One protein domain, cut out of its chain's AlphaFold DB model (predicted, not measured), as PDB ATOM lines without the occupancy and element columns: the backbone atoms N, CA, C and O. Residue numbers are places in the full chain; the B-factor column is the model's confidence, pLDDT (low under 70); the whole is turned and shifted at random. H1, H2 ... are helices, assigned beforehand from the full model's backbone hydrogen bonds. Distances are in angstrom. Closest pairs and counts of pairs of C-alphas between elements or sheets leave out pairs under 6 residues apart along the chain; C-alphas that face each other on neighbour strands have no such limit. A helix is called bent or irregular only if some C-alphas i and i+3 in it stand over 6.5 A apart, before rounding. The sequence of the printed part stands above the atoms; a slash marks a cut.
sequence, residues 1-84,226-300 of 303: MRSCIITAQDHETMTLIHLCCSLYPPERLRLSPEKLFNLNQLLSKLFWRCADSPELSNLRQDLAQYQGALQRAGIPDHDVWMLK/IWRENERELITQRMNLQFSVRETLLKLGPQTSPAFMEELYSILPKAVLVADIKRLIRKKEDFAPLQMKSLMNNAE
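This is residues 1 to 84 and 226 to 300 of the 303 residues of the protein "Glycerol-3-phosphate-acyltransferase" of Toxoplasma gondii TgCATBr9 (UniProt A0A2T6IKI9). One long helix, H5, runs through the body as a spine, with H3 and H7 packed on opposite sides of it, each at a shallow tilt and running opposite ways to it. H1 meets H5 with its last residues, 20 to 23, about perpendicular to it, H2 and H6 lie side by side and meet the last part of H5, H2 with residues 45 to 49 and H6 closest at Phe 260, H4 packs on residues 231 to 235 of H5, and H8 sits beyond the end of H7, touching no helix. The printed part has 159 residues with eight named helices, H1 to H8 in order along the chain, and no named strand; the class is all helix, and the helix packing is mostly crossed. It is compact, with a radius of gyration of the C-alphas of 16.2 A, and elongated in outline, spanning 53 by 32 by 31 A.

H5, residues 226 to 256, is 45.4 A long, from C-alpha 226 at (-23.151, 9.085, 20.365) to C-alpha 256 at (-62.376, 26.763, 5.985), with a kink of 32 degrees near residue 250. H3, residues 54 to 73, measures 28.9 A, and H7, residues 270 to 287, 25.3 A, with a kink of 33 degrees near residue 281. H2 is residues 33 to 49, 24.4 A; H1 is residues 11 to 23, 18.6 A, beginning at (-47.534, 17.599, -6.679). H4 is residues 77 to 84, 12.6 A; H6 is residues 260 to 267, 11.0 A; H8 is residues 290 to 300, 15.5 A. H5 and H7 are irregular, with C-alphas 227 and 230 7.3 A apart and C-alphas 282 and 285 7.0 A apart; H4 is only just irregular, with C-alphas 78 and 81 6.9 A apart.

H5 is the hub, touching six helices. Its residues 234 to 248 touch H3 at 28 degrees, closest at the C-alphas of Glu 55 and Thr 248, 6.7 A. Its residues 232 to 243 touch H7 at 26 degrees, closest at the C-alphas of Arg 232 and Phe 287, 5.6 A. H1 touches H5 with residues 20 to 23 alone; the closest C-alphas, of Leu 23 and Gln 242, are 5.2 A apart. H4 touches H5 at a steep tilt of 50 degrees, closest at the C-alphas of Leu 83 and Glu 231, 6.8 A. H2 touches H6 at a shallow tilt of 18 degrees, opposite ways, closest at the C-alphas of Lys 35 and Ile 267, 5.6 A. H8 is close to H7 but not clearly touching. Every O i to N i+4 pair is within hydrogen-bond range in H1, H2, H3, H6 and H8; in H5 it is 23 of 27, in H7 11 of 14, and in H4 0 of 4, with 4 of 5 O i to N i+3 pairs within range.

The C-alphas farthest apart, of Met 1 and Asn 298, are 55.8 A apart. Residues 85 to 225 are not printed, and C-alphas 84 and 226 are 16.1 A apart across this cut. Of the links printed whole, H1 to H2 is short and the others are tight. Mean pLDDT of the printed part is 87.8; residues 1 to 3, 226 to 227 and 299 to 300 are under 70.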
ATOM      1  N   MET A   1     -69.100  12.814  -8.173       54.47
ATOM      2  CA  MET A   1     -67.694  12.762  -8.648       54.47
ATOM      3  C   MET A   1     -66.755  13.658  -7.846       54.47
ATOM      4  O   MET A   1     -65.789  13.121  -7.330       54.47
ATOM      5  N   ARG A   2     -67.012  14.971  -7.669       59.16
ATOM      6  CA  ARG A   2     -66.113  15.861  -6.888       59.16
ATOM      7  C   ARG A   2     -65.872  15.407  -5.438       59.16
ATOM      8  O   ARG A   2     -64.790  15.613  -4.912       59.16
ATOM      9  N   SER A   3     -66.851  14.747  -4.820       65.06
ATOM     10  CA  SER A   3     -66.731  14.163  -3.478       65.06
ATOM     11  C   SER A   3     -65.730  13.003  -3.385       65.06
ATOM     12  O   SER A   3     -65.269  12.714  -2.292       65.06
ATOM     13  N   CYS A   4     -65.369  12.370  -4.507       72.31
ATOM     14  CA  CYS A   4     -64.498  11.189  -4.562       72.31
ATOM     15  C   CYS A   4     -63.066  11.517  -5.023       72.31
ATOM     16  O   CYS A   4     -62.276  10.605  -5.250       72.31
ATOM     17  N   ILE A   5     -62.734  12.801  -5.197       81.75
ATOM     18  CA  ILE A   5     -61.445  13.253  -5.732       81.75
ATOM     19  C   ILE A   5     -60.722  14.081  -4.669       81.75
ATOM     20  O   ILE A   5     -61.319  14.943  -4.024       81.75
ATOM     21  N   ILE A   6     -59.421  13.832  -4.520       83.81
ATOM     22  CA  ILE A   6     -58.509  14.666  -3.734       83.81
ATOM     23  C   ILE A   6     -57.816  15.611  -4.712       83.81
ATOM     24  O   ILE A   6     -57.268  15.169  -5.721       83.81
ATOM     25  N   THR A   7     -57.859  16.910  -4.430       85.81
ATOM     26  CA  THR A   7     -57.274  17.936  -5.304       85.81
ATOM     27  C   THR A   7     -56.129  18.645  -4.595       85.81
ATOM     28  O   THR A   7     -56.164  18.840  -3.383       85.81
ATOM     29  N   ALA A   8     -55.113  19.053  -5.337       86.94
ATOM     30  CA  ALA A   8     -54.031  19.888  -4.835       86.94
ATOM     31  C   ALA A   8     -53.600  20.837  -5.954       86.94
ATOM     32  O   ALA A   8     -53.848  20.535  -7.122       86.94
ATOM     33  N   GLN A   9     -52.994  21.966  -5.586       84.25
ATOM     34  CA  GLN A   9     -52.418  22.920  -6.539       84.25
ATOM     35  C   GLN A   9     -51.285  22.249  -7.316       84.25
ATOM     36  O   GLN A   9     -51.358  22.142  -8.534       84.25
ATOM     37  N   ASP A  10     -50.330  21.673  -6.580       86.88
ATOM     38  CA  ASP A  10     -49.148  21.032  -7.143       86.88
ATOM     39  C   ASP A  10     -48.876  19.654  -6.533       86.88
ATOM     40  O   ASP A  10     -49.418  19.263  -5.490       86.88
ATOM     41  N   HIS A  11     -47.982  18.899  -7.180       86.69
ATOM     42  CA  HIS A  11     -47.534  17.599  -6.679       86.69
ATOM     43  C   HIS A  11     -46.858  17.715  -5.305       86.69
ATOM     44  O   HIS A  11     -47.039  16.843  -4.455       86.69
ATOM     45  N   GLU A  12     -46.085  18.776  -5.074       89.56
ATOM     46  CA  GLU A  12     -45.437  19.022  -3.783       89.56
ATOM     47  C   GLU A  12     -46.480  19.216  -2.683       89.56
ATOM     48  O   GLU A  12     -46.466  18.491  -1.686       89.56
ATOM     49  N   THR A  13     -47.473  20.078  -2.916       91.44
ATOM     50  CA  THR A  13     -48.595  20.286  -1.992       91.44
ATOM     51  C   THR A  13     -49.330  18.981  -1.696       91.44
ATOM     52  O   THR A  13     -49.658  18.718  -0.543       91.44
ATOM     53  N   MET A  14     -49.538  18.125  -2.704       92.19
ATOM     54  CA  MET A  14     -50.152  16.808  -2.503       92.19
ATOM     55  C   MET A  14     -49.323  15.931  -1.554       92.19
ATOM     56  O   MET A  14     -49.875  15.298  -0.652       92.19
ATOM     57  N   THR A  15     -47.995  15.907  -1.712       92.31
ATOM     58  CA  THR A  15     -47.130  15.141  -0.801       92.31
ATOM     59  C   THR A  15     -47.144  15.691   0.623       92.31
ATOM     60  O   THR A  15     -47.171  14.898   1.566       92.31
ATOM     61  N   LEU A  16     -47.217  17.016   0.789       94.06
ATOM     62  CA  LEU A  16     -47.350  17.651   2.102       94.06
ATOM     63  C   LEU A  16     -48.710  17.340   2.744       94.06
ATOM     64  O   LEU A  16     -48.756  17.001   3.923       94.06
ATOM     65  N   ILE A  17     -49.808  17.367   1.980       94.62
ATOM     66  CA  ILE A  17     -51.148  16.989   2.467       94.62
ATOM     67  C   ILE A  17     -51.147  15.541   2.973       94.62
ATOM     68  O   ILE A  17     -51.632  15.268   4.073       94.62
ATOM     69  N   HIS A  18     -50.561  14.612   2.212       93.44
ATOM     70  CA  HIS A  18     -50.451  13.214   2.632       93.44
ATOM     71  C   HIS A  18     -49.602  13.040   3.898       93.44
ATOM     72  O   HIS A  18     -49.943  12.219   4.753       93.44
ATOM     73  N   LEU A  19     -48.532  13.824   4.045       94.19
ATOM     74  CA  LEU A  19     -47.710  13.848   5.252       94.19
ATOM     75  C   LEU A  19     -48.493  14.405   6.454       94.19
ATOM     76  O   LEU A  19     -48.475  13.810   7.530       94.19
ATOM     77  N   CYS A  20     -49.278  15.471   6.282       94.88
ATOM     78  CA  CYS A  20     -50.189  15.947   7.329       94.88
ATOM     79  C   CYS A  20     -51.190  14.862   7.752       94.88
ATOM     80  O   CYS A  20     -51.437  14.680   8.947       94.88
ATOM     81  N   CYS A  21     -51.743  14.107   6.795       94.06
ATOM     82  CA  CYS A  21     -52.641  12.991   7.090       94.06
ATOM     83  C   CYS A  21     -51.975  11.877   7.904       94.06
ATOM     84  O   CYS A  21     -52.665  11.238   8.698       94.06
ATOM     85  N   SER A  22     -50.675  11.622   7.722       92.81
ATOM     86  CA  SER A  22     -49.951  10.621   8.519       92.81
ATOM     87  C   SER A  22     -49.570  11.137   9.911       92.81
ATOM     88  O   SER A  22     -49.502  10.352  10.861       92.81
ATOM     89  N   LEU A  23     -49.361  12.448  10.053       94.25
ATOM     90  CA  LEU A  23     -48.984  13.098  11.311       94.25
ATOM     91  C   LEU A  23     -50.176  13.358  12.241       94.25
ATOM     92  O   LEU A  23     -50.033  13.239  13.459       94.25
ATOM     93  N   TYR A  24     -51.347  13.680  11.690       94.19
ATOM     94  CA  TYR A  24     -52.544  14.001  12.469       94.19
ATOM     95  C   TYR A  24     -52.963  12.902  13.475       94.19
ATOM     96  O   TYR A  24     -53.084  13.212  14.672       94.19
ATOM     97  N   PRO A  25     -53.172  11.629  13.067       93.00
ATOM     98  CA  PRO A  25     -53.586  10.582  13.992       93.00
ATOM     99  C   PRO A  25     -52.480  10.218  15.005       93.00
ATOM    100  O   PRO A  25     -51.289  10.340  14.712       93.00
ATOM    101  N   PRO A  26     -52.858   9.737  16.205       90.75
ATOM    102  CA  PRO A  26     -51.926   9.170  17.170       90.75
ATOM    103  C   PRO A  26     -51.054   8.071  16.570       90.75
ATOM    104  O   PRO A  26     -51.485   7.294  15.711       90.75
ATOM    105  N   GLU A  27     -49.836   7.939  17.089       83.31
ATOM    106  CA  GLU A  27     -48.939   6.868  16.659       83.31
ATOM    107  C   GLU A  27     -49.567   5.490  16.887       83.31
ATOM    108  O   GLU A  27     -50.050   5.198  17.981       83.31
ATOM    109  N   ARG A  28     -49.478   4.628  15.864       80.50
ATOM    110  CA  ARG A  28     -50.039   3.262  15.800       80.50
ATOM    111  C   ARG A  28     -51.560   3.170  15.659       80.50
ATOM    112  O   ARG A  28     -52.063   2.055  15.513       80.50
ATOM    113  N   LEU A  29     -52.287   4.286  15.624       88.25
ATOM    114  CA  LEU A  29     -53.703   4.251  15.280       88.25
ATOM    115  C   LEU A  29     -53.862   4.059  13.766       88.25
ATOM    116  O   LEU A  29     -53.442   4.901  12.974       88.25
ATOM    117  N   ARG A  30     -54.486   2.951  13.353       85.81
ATOM    118  CA  ARG A  30     -54.840   2.717  11.948       85.81
ATOM    119  C   ARG A  30     -56.247   3.234  11.687       85.81
ATOM    120  O   ARG A  30     -57.216   2.670  12.186       85.81
ATOM    121  N   LEU A  31     -56.348   4.305  10.906       90.12
ATOM    122  CA  LEU A  31     -57.630   4.791  10.403       90.12
ATOM    123  C   LEU A  31     -58.157   3.843   9.318       90.12
ATOM    124  O   LEU A  31     -57.371   3.272   8.557       90.12
ATOM    125  N   SER A  32     -59.480   3.683   9.235       93.62
ATOM    126  CA  SER A  32     -60.092   2.989   8.099       93.62
ATOM    127  C   SER A  32     -59.799   3.756   6.799       93.62
ATOM    128  O   SER A  32     -59.628   4.979   6.844       93.62
ATOM    129  N   PRO A  33     -59.751   3.080   5.636       91.50
ATOM    130  CA  PRO A  33     -59.483   3.742   4.357       91.50
ATOM    131  C   PRO A  33     -60.442   4.906   4.072       91.50
ATOM    132  O   PRO A  33     -60.013   5.954   3.603       91.50
ATOM    133  N   GLU A  34     -61.715   4.755   4.439       92.25
ATOM    134  CA  GLU A  34     -62.744   5.793   4.305       92.25
ATOM    135  C   GLU A  34     -62.440   7.023   5.167       92.25
ATOM    136  O   GLU A  34     -62.451   8.153   4.684       92.25
ATOM    137  N   LYS A  35     -62.086   6.815   6.441       93.50
ATOM    138  CA  LYS A  35     -61.708   7.901   7.355       93.50
ATOM    139  C   LYS A  35     -60.442   8.619   6.895       93.50
ATOM    140  O   LYS A  35     -60.366   9.842   6.984       93.50
ATOM    141  N   LEU A  36     -59.463   7.868   6.390       93.12
ATOM    142  CA  LEU A  36     -58.241   8.426   5.814       93.12
ATOM    143  C   LEU A  36     -58.552   9.257   4.559       93.12
ATOM    144  O   LEU A  36     -57.984  10.333   4.382       93.12
ATOM    145  N   PHE A  37     -59.454   8.780   3.701       93.19
ATOM    146  CA  PHE A  37     -59.898   9.510   2.517       93.19
ATOM    147  C   PHE A  37     -60.591  10.827   2.895       93.19
ATOM    148  O   PHE A  37     -60.203  11.883   2.395       93.19
ATOM    149  N   ASN A  38     -61.529  10.788   3.845       93.12
ATOM    150  CA  ASN A  38     -62.220  11.984   4.335       93.12
ATOM    151  C   ASN A  38     -61.238  12.994   4.949       93.12
ATOM    152  O   ASN A  38     -61.332  14.191   4.682       93.12
ATOM    153  N   LEU A  39     -60.239  12.518   5.704       94.50
ATOM    154  CA  LEU A  39     -59.185  13.374   6.252       94.50
ATOM    155  C   LEU A  39     -58.352  14.040   5.147       94.50
ATOM    156  O   LEU A  39     -58.099  15.241   5.220       94.50
ATOM    157  N   ASN A  40     -57.955  13.291   4.113       94.69
ATOM    158  CA  ASN A  40     -57.238  13.859   2.964       94.69
ATOM    159  C   ASN A  40     -58.076  14.928   2.257       94.69
ATOM    160  O   ASN A  40     -57.547  15.967   1.869       94.69
ATOM    161  N   GLN A  41     -59.380  14.697   2.104       92.75
ATOM    162  CA  GLN A  41     -60.272  15.664   1.475       92.75
ATOM    163  C   GLN A  41     -60.426  16.940   2.315       92.75
ATOM    164  O   GLN A  41     -60.404  18.040   1.762       92.75
ATOM    165  N   LEU A  42     -60.545  16.814   3.639       92.88
ATOM    166  CA  LEU A  42     -60.581  17.952   4.560       92.88
ATOM    167  C   LEU A  42     -59.298  18.783   4.489       92.88
ATOM    168  O   LEU A  42     -59.365  20.002   4.326       92.88
ATOM    169  N   LEU A  43     -58.136  18.130   4.556       94.12
ATOM    170  CA  LEU A  43     -56.846  18.813   4.456       94.12
ATOM    171  C   LEU A  43     -56.650  19.459   3.087       94.12
ATOM    172  O   LEU A  43     -56.220  20.601   3.017       94.12
ATOM    173  N   SER A  44     -57.040  18.781   2.009       93.94
ATOM    174  CA  SER A  44     -57.055  19.354   0.662       93.94
ATOM    175  C   SER A  44     -57.871  20.652   0.610       93.94
ATOM    176  O   SER A  44     -57.359  21.673   0.151       93.94
ATOM    177  N   LYS A  45     -59.100  20.664   1.149       91.88
ATOM    178  CA  LYS A  45     -59.939  21.878   1.215       91.88
ATOM    179  C   LYS A  45     -59.272  23.003   2.013       91.88
ATOM    180  O   LYS A  45     -59.310  24.149   1.570       91.88
ATOM    181  N   LEU A  46     -58.666  22.682   3.157       93.25
ATOM    182  CA  LEU A  46     -57.964  23.656   3.998       93.25
ATOM    183  C   LEU A  46     -56.754  24.251   3.270       93.25
ATOM    184  O   LEU A  46     -56.587  25.466   3.253       93.25
ATOM    185  N   PHE A  47     -55.954  23.417   2.602       92.94
ATOM    186  CA  PHE A  47     -54.789  23.869   1.840       92.94
ATOM    187  C   PHE A  47     -55.154  24.770   0.656       92.94
ATOM    188  O   PHE A  47     -54.348  25.622   0.289       92.94
ATOM    189  N   TRP A  48     -56.346  24.588   0.080       91.56
ATOM    190  CA  TRP A  48     -56.886  25.459  -0.964       91.56
ATOM    191  C   TRP A  48     -57.427  26.782  -0.418       91.56
ATOM    192  O   TRP A  48     -57.116  27.829  -0.975       91.56
ATOM    193  N   ARG A  49     -58.254  26.751   0.638       91.06
ATOM    194  CA  ARG A  49     -58.918  27.964   1.154       91.06
ATOM    195  C   ARG A  49     -57.988  28.864   1.957       91.06
ATOM    196  O   ARG A  49     -58.127  30.076   1.891       91.06
ATOM    197  N   CYS A  50     -57.054  28.279   2.697       90.44
ATOM    198  CA  CYS A  50     -56.113  29.007   3.542       90.44
ATOM    199  C   CYS A  50     -54.718  29.083   2.908       90.44
ATOM    200  O   CYS A  50     -53.731  29.153   3.632       90.44
ATOM    201  N   ALA A  51     -54.621  29.032   1.573       88.88
ATOM    202  CA  ALA A  51     -53.343  29.011   0.860       88.88
ATOM    203  C   ALA A  51     -52.436  30.205   1.214       88.88
ATOM    204  O   ALA A  51     -51.227  30.017   1.329       88.88
ATOM    205  N   ASP A  52     -53.034  31.377   1.445       89.31
ATOM    206  CA  ASP A  52     -52.334  32.638   1.710       89.31
ATOM    207  C   ASP A  52     -52.081  32.900   3.205       89.31
ATOM    208  O   ASP A  52     -51.537  33.944   3.572       89.31
ATOM    209  N   SER A  53     -52.488  31.994   4.103       92.19
ATOM    210  CA  SER A  53     -52.307  32.224   5.537       92.19
ATOM    211  C   SER A  53     -50.841  32.007   5.954       92.19
ATOM    212  O   SER A  53     -50.217  31.012   5.565       92.19
ATOM    213  N   PRO A  54     -50.269  32.895   6.795       93.00
ATOM    214  CA  PRO A  54     -48.877  32.767   7.231       93.00
ATOM    215  C   PRO A  54     -48.651  31.489   8.048       93.00
ATOM    216  O   PRO A  54     -47.605  30.855   7.939       93.00
ATOM    217  N   GLU A  55     -49.658  31.054   8.813       91.69
ATOM    218  CA  GLU A  55     -49.604  29.809   9.585       91.69
ATOM    219  C   GLU A  55     -49.471  28.575   8.683       91.69
ATOM    220  O   GLU A  55     -48.662  27.690   8.966       91.69
ATOM    221  N   LEU A  56     -50.217  28.520   7.569       92.81
ATOM    222  CA  LEU A  56     -50.107  27.407   6.628       92.81
ATOM    223  C   LEU A  56     -48.769  27.440   5.882       92.81
ATOM    224  O   LEU A  56     -48.197  26.380   5.628       92.81
ATOM    225  N   SER A  57     -48.258  28.627   5.552       93.25
ATOM    226  CA  SER A  57     -46.938  28.780   4.927       93.25
ATOM    227  C   SER A  57     -45.819  28.245   5.824       93.25
ATOM    228  O   SER A  57     -44.999  27.446   5.368       93.25
ATOM    229  N   ASN A  58     -45.833  28.599   7.112       94.25
ATOM    230  CA  ASN A  58     -44.869  28.081   8.086       94.25
ATOM    231  C   ASN A  58     -44.970  26.554   8.203       94.25
ATOM    232  O   ASN A  58     -43.965  25.853   8.101       94.25
ATOM    233  N   LEU A  59     -46.195  26.019   8.302       95.00
ATOM    234  CA  LEU A  59     -46.403  24.573   8.351       95.00
ATOM    235  C   LEU A  59     -45.864  23.870   7.092       95.00
ATOM    236  O   LEU A  59     -45.256  22.805   7.195       95.00
ATOM    237  N   ARG A  60     -46.061  24.447   5.898       94.31
ATOM    238  CA  ARG A  60     -45.525  23.898   4.638       94.31
ATOM    239  C   ARG A  60     -44.000  23.816   4.670       94.31
ATOM    240  O   ARG A  60     -43.456  22.792   4.256       94.31
ATOM    241  N   GLN A  61     -43.332  24.852   5.173       94.94
ATOM    242  CA  GLN A  61     -41.876  24.882   5.298       94.94
ATOM    243  C   GLN A  61     -41.368  23.807   6.267       94.94
ATOM    244  O   GLN A  61     -40.489  23.023   5.895       94.94
ATOM    245  N   ASP A  62     -41.964  23.703   7.458       95.31
ATOM    246  CA  ASP A  62     -41.569  22.706   8.462       95.31
ATOM    247  C   ASP A  62     -41.761  21.270   7.938       95.31
ATOM    248  O   ASP A  62     -40.911  20.391   8.121       95.31
ATOM    249  N   LEU A  63     -42.870  21.021   7.232       95.69
ATOM    250  CA  LEU A  63     -43.157  19.722   6.622       95.69
ATOM    251  C   LEU A  63     -42.176  19.380   5.500       95.69
ATOM    252  O   LEU A  63     -41.730  18.234   5.420       95.69
ATOM    253  N   ALA A  64     -41.826  20.347   4.648       94.38
ATOM    254  CA  ALA A  64     -40.851  20.151   3.579       94.38
ATOM    255  C   ALA A  64     -39.457  19.844   4.147       94.38
ATOM    256  O   ALA A  64     -38.778  18.924   3.675       94.38
ATOM    257  N   GLN A  65     -39.052  20.541   5.214       94.94
ATOM    258  CA  GLN A  65     -37.790  20.280   5.906       94.94
ATOM    259  C   GLN A  65     -37.750  18.863   6.494       94.94
ATOM    260  O   GLN A  65     -36.772  18.133   6.291       94.94
ATOM    261  N   TYR A  66     -38.824  18.436   7.163       94.94
ATOM    262  CA  TYR A  66     -38.933  17.080   7.703       94.94
ATOM    263  C   TYR A  66     -38.970  16.016   6.603       94.94
ATOM    264  O   TYR A  66     -38.287  14.997   6.709       94.94
ATOM    265  N   GLN A  67     -39.686  16.255   5.502       94.06
ATOM    266  CA  GLN A  67     -39.684  15.354   4.349       94.06
ATOM    267  C   GLN A  67     -38.267  15.184   3.777       94.06
ATOM    268  O   GLN A  67     -37.857  14.056   3.488       94.06
ATOM    269  N   GLY A  68     -37.496  16.269   3.673       93.31
ATOM    270  CA  GLY A  68     -36.084  16.219   3.287       93.31
ATOM    271  C   GLY A  68     -35.208  15.470   4.300       93.31
ATOM    272  O   GLY A  68     -34.304  14.729   3.911       93.31
ATOM    273  N   ALA A  69     -35.475  15.602   5.602       92.19
ATOM    274  CA  ALA A  69     -34.778  14.847   6.646       92.19
ATOM    275  C   ALA A  69     -35.069  13.334   6.563       92.19
ATOM    276  O   ALA A  69     -34.139  12.526   6.602       92.19
ATOM    277  N   LEU A  70     -36.329  12.945   6.339       92.19
ATOM    278  CA  LEU A  70     -36.726  11.549   6.112       92.19
ATOM    279  C   LEU A  70     -36.045  10.945   4.878       92.19
ATOM    280  O   LEU A  70     -35.561   9.812   4.927       92.19
ATOM    281  N   GLN A  71     -35.972  11.702   3.778       91.06
ATOM    282  CA  GLN A  71     -35.297  11.266   2.554       91.06
ATOM    283  C   GLN A  71     -33.794  11.067   2.772       91.06
ATOM    284  O   GLN A  71     -33.264  10.032   2.369       91.06
ATOM    285  N   ARG A  72     -33.123  12.002   3.464       90.19
ATOM    286  CA  ARG A  72     -31.694  11.889   3.811       90.19
ATOM    287  C   ARG A  72     -31.405  10.681   4.702       90.19
ATOM    288  O   ARG A  72     -30.411   9.994   4.492       90.19
ATOM    289  N   ALA A  73     -32.286  10.388   5.658       86.38
ATOM    290  CA  ALA A  73     -32.157   9.214   6.518       86.38
ATOM    291  C   ALA A  73     -32.555   7.896   5.826       86.38
ATOM    292  O   ALA A  73     -32.196   6.815   6.291       86.38
ATOM    293  N   GLY A  74     -33.297   7.960   4.716       87.19
ATOM    294  CA  GLY A  74     -33.810   6.783   4.013       87.19
ATOM    295  C   GLY A  74     -34.900   6.029   4.785       87.19
ATOM    296  O   GLY A  74     -35.111   4.838   4.536       87.19
ATOM    297  N   ILE A  75     -35.586   6.700   5.717       87.62
ATOM    298  CA  ILE A  75     -36.625   6.120   6.580       87.62
ATOM    299  C   ILE A  75     -37.971   6.758   6.214       87.62
ATOM    300  O   ILE A  75     -38.093   7.980   6.268       87.62
ATOM    301  N   PRO A  76     -38.999   5.980   5.838       88.56
ATOM    302  CA  PRO A  76     -40.321   6.539   5.580       88.56
ATOM    303  C   PRO A  76     -41.025   6.918   6.895       88.56
ATOM    304  O   PRO A  76     -40.818   6.271   7.918       88.56
ATOM    305  N   ASP A  77     -41.919   7.916   6.870       90.31
ATOM    306  CA  ASP A  77     -42.603   8.426   8.081       90.31
ATOM    307  C   ASP A  77     -43.281   7.315   8.910       90.31
ATOM    308  O   ASP A  77     -43.177   7.275  10.136       90.31
ATOM    309  N   HIS A  78     -43.914   6.348   8.240       87.12
ATOM    310  CA  HIS A  78     -44.594   5.230   8.899       87.12
ATOM    311  C   HIS A  78     -43.651   4.247   9.610       87.12
ATOM    312  O   HIS A  78     -44.132   3.399  10.358       87.12
ATOM    313  N   ASP A  79     -42.342   4.337   9.378       88.06
ATOM    314  CA  ASP A  79     -41.311   3.514  10.011       88.06
ATOM    315  C   ASP A  79     -40.596   4.261  11.155       88.06
ATOM    316  O   ASP A  79     -39.917   3.628  11.965       88.06
ATOM    317  N   VAL A  80     -40.793   5.582  11.299       89.56
ATOM    318  CA  VAL A  80     -40.130   6.418  12.326       89.56
ATOM    319  C   VAL A  80     -40.443   5.943  13.746       89.56
ATOM    320  O   VAL A  80     -39.597   6.020  14.634       89.56
ATOM    321  N   TRP A  81     -41.622   5.364  13.987       86.06
ATOM    322  CA  TRP A  81     -41.960   4.811  15.305       86.06
ATOM    323  C   TRP A  81     -41.028   3.664  15.735       86.06
ATOM    324  O   TRP A  81     -40.883   3.423  16.936       86.06
ATOM    325  N   MET A  82     -40.399   2.948  14.793       84.44
ATOM    326  CA  MET A  82     -39.451   1.881  15.129       84.44
ATOM    327  C   MET A  82     -38.196   2.444  15.794       84.44
ATOM    328  O   MET A  82     -37.633   1.797  16.674       84.44
ATOM    329  N   LEU A  83     -37.825   3.688  15.470       85.06
ATOM    330  CA  LEU A  83     -36.718   4.397  16.113       85.06
ATOM    331  C   LEU A  83     -36.978   4.659  17.603       85.06
ATOM    332  O   LEU A  83     -36.036   4.898  18.353       85.06
ATOM    333  N   LYS A  84     -38.236   4.589  18.060       84.19
ATOM    334  CA  LYS A  84     -38.614   4.747  19.476       84.19
ATOM    335  C   LYS A  84     -38.533   3.448  20.283       84.19
ATOM    336  O   LYS A  84     -38.780   3.483  21.488       84.19
ATOM    337  N   ILE A 226     -22.820   7.642  20.439       55.34
ATOM    338  CA  ILE A 226     -23.151   9.085  20.365       55.34
ATOM    339  C   ILE A 226     -23.889   9.443  19.050       55.34
ATOM    340  O   ILE A 226     -24.564  10.454  18.944       55.34
ATOM    341  N   TRP A 227     -23.857   8.548  18.063       55.34
ATOM    342  CA  TRP A 227     -24.351   8.696  16.695       55.34
ATOM    343  C   TRP A 227     -25.871   8.580  16.519       55.34
ATOM    344  O   TRP A 227     -26.332   8.543  15.384       55.34
ATOM    345  N   ARG A 228     -26.656   8.524  17.608       70.50
ATOM    346  CA  ARG A 228     -28.131   8.444  17.540       70.50
ATOM    347  C   ARG A 228     -28.830   9.815  17.481       70.50
ATOM    348  O   ARG A 228     -30.039   9.920  17.689       70.50
ATOM    349  N   GLU A 229     -28.070  10.892  17.309       75.19
ATOM    350  CA  GLU A 229     -28.606  12.258  17.344       75.19
ATOM    351  C   GLU A 229     -29.543  12.536  16.173       75.19
ATOM    352  O   GLU A 229     -30.640  13.038  16.399       75.19
ATOM    353  N   ASN A 230     -29.189  12.094  14.965       80.12
ATOM    354  CA  ASN A 230     -30.014  12.283  13.771       80.12
ATOM    355  C   ASN A 230     -31.367  11.555  13.884       80.12
ATOM    356  O   ASN A 230     -32.408  12.107  13.528       80.12
ATOM    357  N   GLU A 231     -31.406  10.323  14.411       82.00
ATOM    358  CA  GLU A 231     -32.676   9.603  14.590       82.00
ATOM    359  C   GLU A 231     -33.532  10.209  15.705       82.00
ATOM    360  O   GLU A 231     -34.762  10.219  15.604       82.00
ATOM    361  N   ARG A 232     -32.897  10.705  16.774       84.31
ATOM    362  CA  ARG A 232     -33.587  11.442  17.841       84.31
ATOM    363  C   ARG A 232     -34.169  12.746  17.313       84.31
ATOM    364  O   ARG A 232     -35.333  13.027  17.580       84.31
ATOM    365  N   GLU A 233     -33.415  13.472  16.497       87.38
ATOM    366  CA  GLU A 233     -33.887  14.679  15.828       87.38
ATOM    367  C   GLU A 233     -35.119  14.385  14.965       87.38
ATOM    368  O   GLU A 233     -36.127  15.069  15.113       87.38
ATOM    369  N   LEU A 234     -35.110  13.317  14.156       90.12
ATOM    370  CA  LEU A 234     -36.281  12.910  13.365       90.12
ATOM    371  C   LEU A 234     -37.503  12.596  14.233       90.12
ATOM    372  O   LEU A 234     -38.623  12.985  13.894       90.12
ATOM    373  N   ILE A 235     -37.306  11.898  15.354       90.12
ATOM    374  CA  ILE A 235     -38.386  11.622  16.306       90.12
ATOM    375  C   ILE A 235     -38.951  12.934  16.859       90.12
ATOM    376  O   ILE A 235     -40.172  13.111  16.886       90.12
ATOM    377  N   THR A 236     -38.083  13.840  17.299       90.19
ATOM    378  CA  THR A 236     -38.480  15.120  17.888       90.19
ATOM    379  C   THR A 236     -39.157  16.026  16.862       90.19
ATOM    380  O   THR A 236     -40.218  16.573  17.162       90.19
ATOM    381  N   GLN A 237     -38.621  16.128  15.643       91.94
ATOM    382  CA  GLN A 237     -39.229  16.854  14.525       91.94
ATOM    383  C   GLN A 237     -40.622  16.310  14.218       91.94
ATOM    384  O   GLN A 237     -41.576  17.083  14.156       91.94
ATOM    385  N   ARG A 238     -40.771  14.979  14.125       93.81
ATOM    386  CA  ARG A 238     -42.078  14.345  13.932       93.81
ATOM    387  C   ARG A 238     -43.052  14.749  15.036       93.81
ATOM    388  O   ARG A 238     -44.167  15.150  14.733       93.81
ATOM    389  N   MET A 239     -42.644  14.672  16.304       92.19
ATOM    390  CA  MET A 239     -43.502  15.035  17.440       92.19
ATOM    391  C   MET A 239     -43.900  16.515  17.420       92.19
ATOM    392  O   MET A 239     -45.074  16.822  17.614       92.19
ATOM    393  N   ASN A 240     -42.955  17.417  17.143       92.69
ATOM    394  CA  ASN A 240     -43.226  18.849  17.005       92.69
ATOM    395  C   ASN A 240     -44.218  19.112  15.866       92.69
ATOM    396  O   ASN A 240     -45.219  19.787  16.078       92.69
ATOM    397  N   LEU A 241     -44.019  18.484  14.708       94.81
ATOM    398  CA  LEU A 241     -44.936  18.589  13.578       94.81
ATOM    399  C   LEU A 241     -46.329  18.034  13.875       94.81
ATOM    400  O   LEU A 241     -47.312  18.597  13.406       94.81
ATOM    401  N   GLN A 242     -46.457  16.968  14.670       94.38
ATOM    402  CA  GLN A 242     -47.779  16.504  15.103       94.38
ATOM    403  C   GLN A 242     -48.517  17.582  15.909       94.38
ATOM    404  O   GLN A 242     -49.729  17.730  15.742       94.38
ATOM    405  N   PHE A 243     -47.809  18.349  16.747       93.25
ATOM    406  CA  PHE A 243     -48.396  19.501  17.431       93.25
ATOM    407  C   PHE A 243     -48.736  20.620  16.447       93.25
ATOM    408  O   PHE A 243     -49.895  21.030  16.417       93.25
ATOM    409  N   SER A 244     -47.795  21.032  15.591       94.06
ATOM    410  CA  SER A 244     -48.004  22.112  14.616       94.06
ATOM    411  C   SER A 244     -49.170  21.820  13.666       94.06
ATOM    412  O   SER A 244     -50.012  22.685  13.438       94.06
ATOM    413  N   VAL A 245     -49.288  20.586  13.158       95.19
ATOM    414  CA  VAL A 245     -50.409  20.158  12.302       95.19
ATOM    415  C   VAL A 245     -51.732  20.260  13.057       95.19
ATOM    416  O   VAL A 245     -52.702  20.801  12.529       95.19
ATOM    417  N   ARG A 246     -51.794  19.756  14.296       94.75
ATOM    418  CA  ARG A 246     -53.023  19.794  15.105       94.75
ATOM    419  C   ARG A 246     -53.415  21.226  15.451       94.75
ATOM    420  O   ARG A 246     -54.587  21.561  15.333       94.75
ATOM    421  N   GLU A 247     -52.461  22.062  15.834       94.00
ATOM    422  CA  GLU A 247     -52.697  23.472  16.140       94.00
ATOM    423  C   GLU A 247     -53.196  24.235  14.909       94.00
ATOM    424  O   GLU A 247     -54.239  24.883  14.973       94.00
ATOM    425  N   THR A 248     -52.521  24.075  13.769       94.19
ATOM    426  CA  THR A 248     -52.911  24.713  12.502       94.19
ATOM    427  C   THR A 248     -54.319  24.293  12.082       94.19
ATOM    428  O   THR A 248     -55.117  25.123  11.652       94.19
ATOM    429  N   LEU A 249     -54.673  23.013  12.255       93.44
ATOM    430  CA  LEU A 249     -56.020  22.519  11.968       93.44
ATOM    431  C   LEU A 249     -57.084  23.127  12.879       93.44
ATOM    432  O   LEU A 249     -58.183  23.419  12.413       93.44
ATOM    433  N   LEU A 250     -56.774  23.319  14.161       92.44
ATOM    434  CA  LEU A 250     -57.696  23.944  15.109       92.44
ATOM    435  C   LEU A 250     -57.892  25.437  14.811       92.44
ATOM    436  O   LEU A 250     -59.007  25.933  14.958       92.44
ATOM    437  N   LYS A 251     -56.837  26.136  14.380       92.94
ATOM    438  CA  LYS A 251     -56.870  27.574  14.074       92.94
ATOM    439  C   LYS A 251     -57.521  27.888  12.724       92.94
ATOM    440  O   LYS A 251     -58.423  28.719  12.652       92.94
ATOM    441  N   LEU A 252     -57.096  27.202  11.661       93.75
ATOM    442  CA  LEU A 252     -57.544  27.460  10.284       93.75
ATOM    443  C   LEU A 252     -58.777  26.641   9.878       93.75
ATOM    444  O   LEU A 252     -59.486  26.994   8.932       93.75
ATOM    445  N   GLY A 253     -59.069  25.551  10.588       90.94
ATOM    446  CA  GLY A 253     -60.225  24.696  10.321       90.94
ATOM    447  C   GLY A 253     -61.558  25.453  10.276       90.94
ATOM    448  O   GLY A 253     -62.254  25.370   9.260       90.94
ATOM    449  N   PRO A 254     -61.901  26.251  11.308       91.94
ATOM    450  CA  PRO A 254     -63.138  27.035  11.336       91.94
ATOM    451  C   PRO A 254     -63.251  28.066  10.203       91.94
ATOM    452  O   PRO A 254     -64.348  28.326   9.721       91.94
ATOM    453  N   GLN A 255     -62.123  28.616   9.739       89.31
ATOM    454  CA  GLN A 255     -62.086  29.558   8.610       89.31
ATOM    455  C   GLN A 255     -62.402  28.862   7.278       89.31
ATOM    456  O   GLN A 255     -62.905  29.481   6.342       89.31
ATOM    457  N   THR A 256     -62.125  27.557   7.188       88.38
ATOM    458  CA  THR A 256     -62.376  26.763   5.985       88.38
ATOM    459  C   THR A 256     -63.861  26.442   5.839       88.38
ATOM    460  O   THR A 256     -64.403  26.632   4.758       88.38
ATOM    461  N   SER A 257     -64.532  25.923   6.871       88.19
ATOM    462  CA  SER A 257     -65.965  25.575   6.837       88.19
ATOM    463  C   SER A 257     -66.537  25.532   8.257       88.19
ATOM    464  O   SER A 257     -65.855  25.024   9.147       88.19
ATOM    465  N   PRO A 258     -67.795  25.959   8.487       87.56
ATOM    466  CA  PRO A 258     -68.416  25.879   9.811       87.56
ATOM    467  C   PRO A 258     -68.497  24.435  10.336       87.56
ATOM    468  O   PRO A 258     -68.257  24.196  11.514       87.56
ATOM    469  N   ALA A 259     -68.734  23.457   9.453       90.94
ATOM    470  CA  ALA A 259     -68.804  22.033   9.800       90.94
ATOM    471  C   ALA A 259     -67.427  21.337   9.863       90.94
ATOM    472  O   ALA A 259     -67.348  20.146  10.158       90.94
ATOM    473  N   PHE A 260     -66.323  22.050   9.596       92.62
ATOM    474  CA  PHE A 260     -64.988  21.444   9.501       92.62
ATOM    475  C   PHE A 260     -64.605  20.682  10.773       92.62
ATOM    476  O   PHE A 260     -64.092  19.567  10.712       92.62
ATOM    477  N   MET A 261     -64.873  21.284  11.931       93.25
ATOM    478  CA  MET A 261     -64.524  20.703  13.226       93.25
ATOM    479  C   MET A 261     -65.355  19.459  13.545       93.25
ATOM    480  O   MET A 261     -64.827  18.494  14.095       93.25
ATOM    481  N   GLU A 262     -66.630  19.451  13.160       93.00
ATOM    482  CA  GLU A 262     -67.512  18.293  13.321       93.00
ATOM    483  C   GLU A 262     -67.063  17.136  12.425       93.00
ATOM    484  O   GLU A 262     -66.892  16.013  12.907       93.00
ATOM    485  N   GLU A 263     -66.765  17.416  11.150       92.88
ATOM    486  CA  GLU A 263     -66.221  16.425  10.216       92.88
ATOM    487  C   GLU A 263     -64.887  15.858  10.739       92.88
ATOM    488  O   GLU A 263     -64.690  14.640  10.765       92.88
ATOM    489  N   LEU A 264     -63.999  16.721  11.243       93.38
ATOM    490  CA  LEU A 264     -62.695  16.333  11.777       93.38
ATOM    491  C   LEU A 264     -62.819  15.436  13.022       93.38
ATOM    492  O   LEU A 264     -62.106  14.433  13.142       93.38
ATOM    493  N   TYR A 265     -63.737  15.763  13.935       93.50
ATOM    494  CA  TYR A 265     -63.971  14.974  15.146       93.50
ATOM    495  C   TYR A 265     -64.770  13.691  14.898       93.50
ATOM    496  O   TYR A 265     -64.612  12.733  15.657       93.50
ATOM    497  N   SER A 266     -65.548  13.616  13.813       92.69
ATOM    498  CA  SER A 266     -66.174  12.361  13.371       92.69
ATOM    499  C   SER A 266     -65.127  11.318  12.938       92.69
ATOM    500  O   SER A 266     -65.267  10.112  13.183       92.69
ATOM    501  N   ILE A 267     -64.024  11.784  12.341       92.88
ATOM    502  CA  ILE A 267     -62.900  10.939  11.926       92.88
ATOM    503  C   ILE A 267     -62.148  10.450  13.162       92.88
ATOM    504  O   ILE A 267     -61.978   9.234  13.342       92.88
ATOM    505  N   LEU A 268     -61.728  11.392  14.010       92.69
ATOM    506  CA  LEU A 268     -60.950  11.127  15.210       92.69
ATOM    507  C   LEU A 268     -61.489  11.939  16.400       92.69
ATOM    508  O   LEU A 268     -61.354  13.165  16.403       92.69
ATOM    509  N   PRO A 269     -62.026  11.283  17.444       93.50
ATOM    510  CA  PRO A 269     -62.603  11.987  18.581       93.50
ATOM    511  C   PRO A 269     -61.594  12.894  19.293       93.50
ATOM    512  O   PRO A 269     -60.456  12.495  19.564       93.50
ATOM    513  N   LYS A 270     -62.044  14.086  19.702       92.00
ATOM    514  CA  LYS A 270     -61.228  15.071  20.435       92.00
ATOM    515  C   LYS A 270     -60.562  14.485  21.686       92.00
ATOM    516  O   LYS A 270     -59.410  14.797  21.968       92.00
ATOM    517  N   ALA A 271     -61.252  13.599  22.409       91.69
ATOM    518  CA  ALA A 271     -60.712  12.950  23.606       91.69
ATOM    519  C   ALA A 271     -59.426  12.152  23.315       91.69
ATOM    520  O   ALA A 271     -58.464  12.222  24.079       91.69
ATOM    521  N   VAL A 272     -59.383  11.455  22.174       92.06
ATOM    522  CA  VAL A 272     -58.218  10.671  21.740       92.06
ATOM    523  C   VAL A 272     -57.045  11.592  21.396       92.06
ATOM    524  O   VAL A 272     -55.913  11.314  21.785       92.06
ATOM    525  N   LEU A 273     -57.311  12.718  20.726       90.56
ATOM    526  CA  LEU A 273     -56.290  13.723  20.414       90.56
ATOM    527  C   LEU A 273     -55.687  14.340  21.672       90.56
ATOM    528  O   LEU A 273     -54.469  14.433  21.781       90.56
ATOM    529  N   VAL A 274     -56.523  14.735  22.635       90.81
ATOM    530  CA  VAL A 274     -56.057  15.339  23.891       90.81
ATOM    531  C   VAL A 274     -55.219  14.344  24.696       90.81
ATOM    532  O   VAL A 274     -54.168  14.712  25.227       90.81
ATOM    533  N   ALA A 275     -55.639  13.078  24.759       91.56
ATOM    534  CA  ALA A 275     -54.863  12.024  25.406       91.56
ATOM    535  C   ALA A 275     -53.493  11.823  24.731       91.56
ATOM    536  O   ALA A 275     -52.476  11.698  25.418       91.56
ATOM    537  N   ASP A 276     -53.445  11.845  23.397       91.06
ATOM    538  CA  ASP A 276     -52.191  11.703  22.657       91.06
ATOM    539  C   ASP A 276     -51.284  12.937  22.789       91.06
ATOM    540  O   ASP A 276     -50.084  12.776  22.976       91.06
ATOM    541  N   ILE A 277     -51.828  14.158  22.801       90.38
ATOM    542  CA  ILE A 277     -51.064  15.390  23.080       90.38
ATOM    543  C   ILE A 277     -50.362  15.288  24.439       90.38
ATOM    544  O   ILE A 277     -49.151  15.493  24.519       90.38
ATOM    545  N   LYS A 278     -51.082  14.884  25.496       90.94
ATOM    546  CA  LYS A 278     -50.493  14.678  26.834       90.94
ATOM    547  C   LYS A 278     -49.381  13.624  26.814       90.94
ATOM    548  O   LYS A 278     -48.327  13.814  27.418       90.94
ATOM    549  N   ARG A 279     -49.597  12.520  26.092       89.94
ATOM    550  CA  ARG A 279     -48.597  11.458  25.908       89.94
ATOM    551  C   ARG A 279     -47.349  11.964  25.178       89.94
ATOM    552  O   ARG A 279     -46.246  11.578  25.560       89.94
ATOM    553  N   LEU A 280     -47.514  12.775  24.133       88.25
ATOM    554  CA  LEU A 280     -46.409  13.334  23.357       88.25
ATOM    555  C   LEU A 280     -45.588  14.317  24.193       88.25
ATOM    556  O   LEU A 280     -44.368  14.218  24.171       88.25
ATOM    557  N   ILE A 281     -46.233  15.191  24.975       87.00
ATOM    558  CA  ILE A 281     -45.538  16.127  25.875       87.00
ATOM    559  C   ILE A 281     -44.663  15.346  26.860       87.00
ATOM    560  O   ILE A 281     -43.457  15.561  26.899       87.00
ATOM    561  N   ARG A 282     -45.235  14.346  27.544       86.44
ATOM    562  CA  ARG A 282     -44.503  13.515  28.517       86.44
ATOM    563  C   ARG A 282     -43.292  12.791  27.919       86.44
ATOM    564  O   ARG A 282     -42.324  12.544  28.618       86.44
ATOM    565  N   LYS A 283     -43.367  12.400  26.645       83.44
ATOM    566  CA  LYS A 283     -42.298  11.652  25.962       83.44
ATOM    567  C   LYS A 283     -41.309  12.541  25.213       83.44
ATOM    568  O   LYS A 283     -40.338  12.018  24.676       83.44
ATOM    569  N   LYS A 284     -41.562  13.847  25.100       80.12
ATOM    570  CA  LYS A 284     -40.742  14.745  24.277       80.12
ATOM    571  C   LYS A 284     -39.307  14.813  24.796       80.12
ATOM    572  O   LYS A 284     -38.375  14.715  24.002       80.12
ATOM    573  N   GLU A 285     -39.149  14.887  26.113       77.19
ATOM    574  CA  GLU A 285     -37.849  14.907  26.788       77.19
ATOM    575  C   GLU A 285     -37.067  13.607  26.596       77.19
ATOM    576  O   GLU A 285     -35.873  13.647  26.314       77.19
ATOM    577  N   ASP A 286     -37.722  12.443  26.647       78.88
ATOM    578  CA  ASP A 286     -37.044  11.147  26.494       78.88
ATOM    579  C   ASP A 286     -36.241  11.071  25.187       78.88
ATOM    580  O   ASP A 286     -35.103  10.583  25.166       78.88
ATOM    581  N   PHE A 287     -36.822  11.593  24.103       76.88
ATOM    582  CA  PHE A 287     -36.293  11.469  22.745       76.88
ATOM    583  C   PHE A 287     -35.565  12.711  22.226       76.88
ATOM    584  O   PHE A 287     -35.013  12.635  21.132       76.88
ATOM    585  N   ALA A 288     -35.520  13.811  22.981       78.00
ATOM    586  CA  ALA A 288     -34.813  15.018  22.562       78.00
ATOM    587  C   ALA A 288     -33.305  14.751  22.323       78.00
ATOM    588  O   ALA A 288     -32.681  13.983  23.072       78.00
ATOM    589  N   PRO A 289     -32.694  15.354  21.283       78.56
ATOM    590  CA  PRO A 289     -31.250  15.280  21.080       78.56
ATOM    591  C   PRO A 289     -30.506  15.972  22.232       78.56
ATOM    592  O   PRO A 289     -31.067  16.828  22.917       78.56
ATOM    593  N   LEU A 290     -29.240  15.604  22.463       75.12
ATOM    594  CA  LEU A 290     -28.464  16.082  23.619       75.12
ATOM    595  C   LEU A 290     -28.341  17.611  23.652       75.12
ATOM    596  O   LEU A 290     -28.520  18.214  24.707       75.12
ATOM    597  N   GLN A 291     -28.137  18.234  22.491       74.75
ATOM    598  CA  GLN A 291     -28.105  19.693  22.346       74.75
ATOM    599  C   GLN A 291     -29.411  20.346  22.821       74.75
ATOM    600  O   GLN A 291     -29.393  21.321  23.565       74.75
ATOM    601  N   MET A 292     -30.559  19.771  22.452       74.56
ATOM    602  CA  MET A 292     -31.866  20.291  22.854       74.56
ATOM    603  C   MET A 292     -32.144  20.049  24.340       74.56
ATOM    604  O   MET A 292     -32.715  20.917  24.989       74.56
ATOM    605  N   LYS A 293     -31.693  18.918  24.899       75.81
ATOM    606  CA  LYS A 293     -31.767  18.658  26.348       75.81
ATOM    607  C   LYS A 293     -30.965  19.678  27.150       75.81
ATOM    608  O   LYS A 293     -31.467  20.185  28.141       75.81
ATOM    609  N   SER A 294     -29.755  20.012  26.696       70.12
ATOM    610  CA  SER A 294     -28.947  21.056  27.331       70.12
ATOM    611  C   SER A 294     -29.659  22.410  27.312       70.12
ATOM    612  O   SER A 294     -29.688  23.080  28.335       70.12
ATOM    613  N   LEU A 295     -30.290  22.789  26.195       73.12
ATOM    614  CA  LEU A 295     -31.062  24.034  26.118       73.12
ATOM    615  C   LEU A 295     -32.281  24.035  27.053       73.12
ATOM    616  O   LEU A 295     -32.575  25.065  27.651       73.12
ATOM    617  N   MET A 296     -32.982  22.903  27.178       72.69
ATOM    618  CA  MET A 296     -34.137  22.775  28.073       72.69
ATOM    619  C   MET A 296     -33.727  22.899  29.543       72.69
ATOM    620  O   MET A 296     -34.315  23.702  30.258       72.69
ATOM    621  N   ASN A 297     -32.675  22.190  29.961       72.25
ATOM    622  CA  ASN A 297     -32.161  22.276  31.328       72.25
ATOM    623  C   ASN A 297     -31.684  23.700  31.661       72.25
ATOM    624  O   ASN A 297     -32.023  24.230  32.711       72.25
ATOM    625  N   ASN A 298     -30.970  24.355  30.738       70.69
ATOM    626  CA  ASN A 298     -30.518  25.733  30.943       70.69
ATOM    627  C   ASN A 298     -31.693  26.725  31.031       70.69
ATOM    628  O   ASN A 298     -31.577  27.737  31.708       70.69
ATOM    629  N   ALA A 299     -32.812  26.474  30.343       68.44
ATOM    630  CA  ALA A 299     -34.003  27.320  30.437       68.44
ATOM    631  C   ALA A 299     -34.737  27.153  31.778       68.44
ATOM    632  O   ALA A 299     -35.300  28.125  32.277       68.44
ATOM    633  N   GLU A 300     -34.720  25.953  32.364       66.38
ATOM    634  CA  GLU A 300     -35.271  25.690  33.701       66.38
ATOM    635  C   GLU A 300     -34.410  26.288  34.820       66.38
ATOM    636  O   GLU A 300     -34.955  26.713  35.828       66.38
TER     637      GLU A 300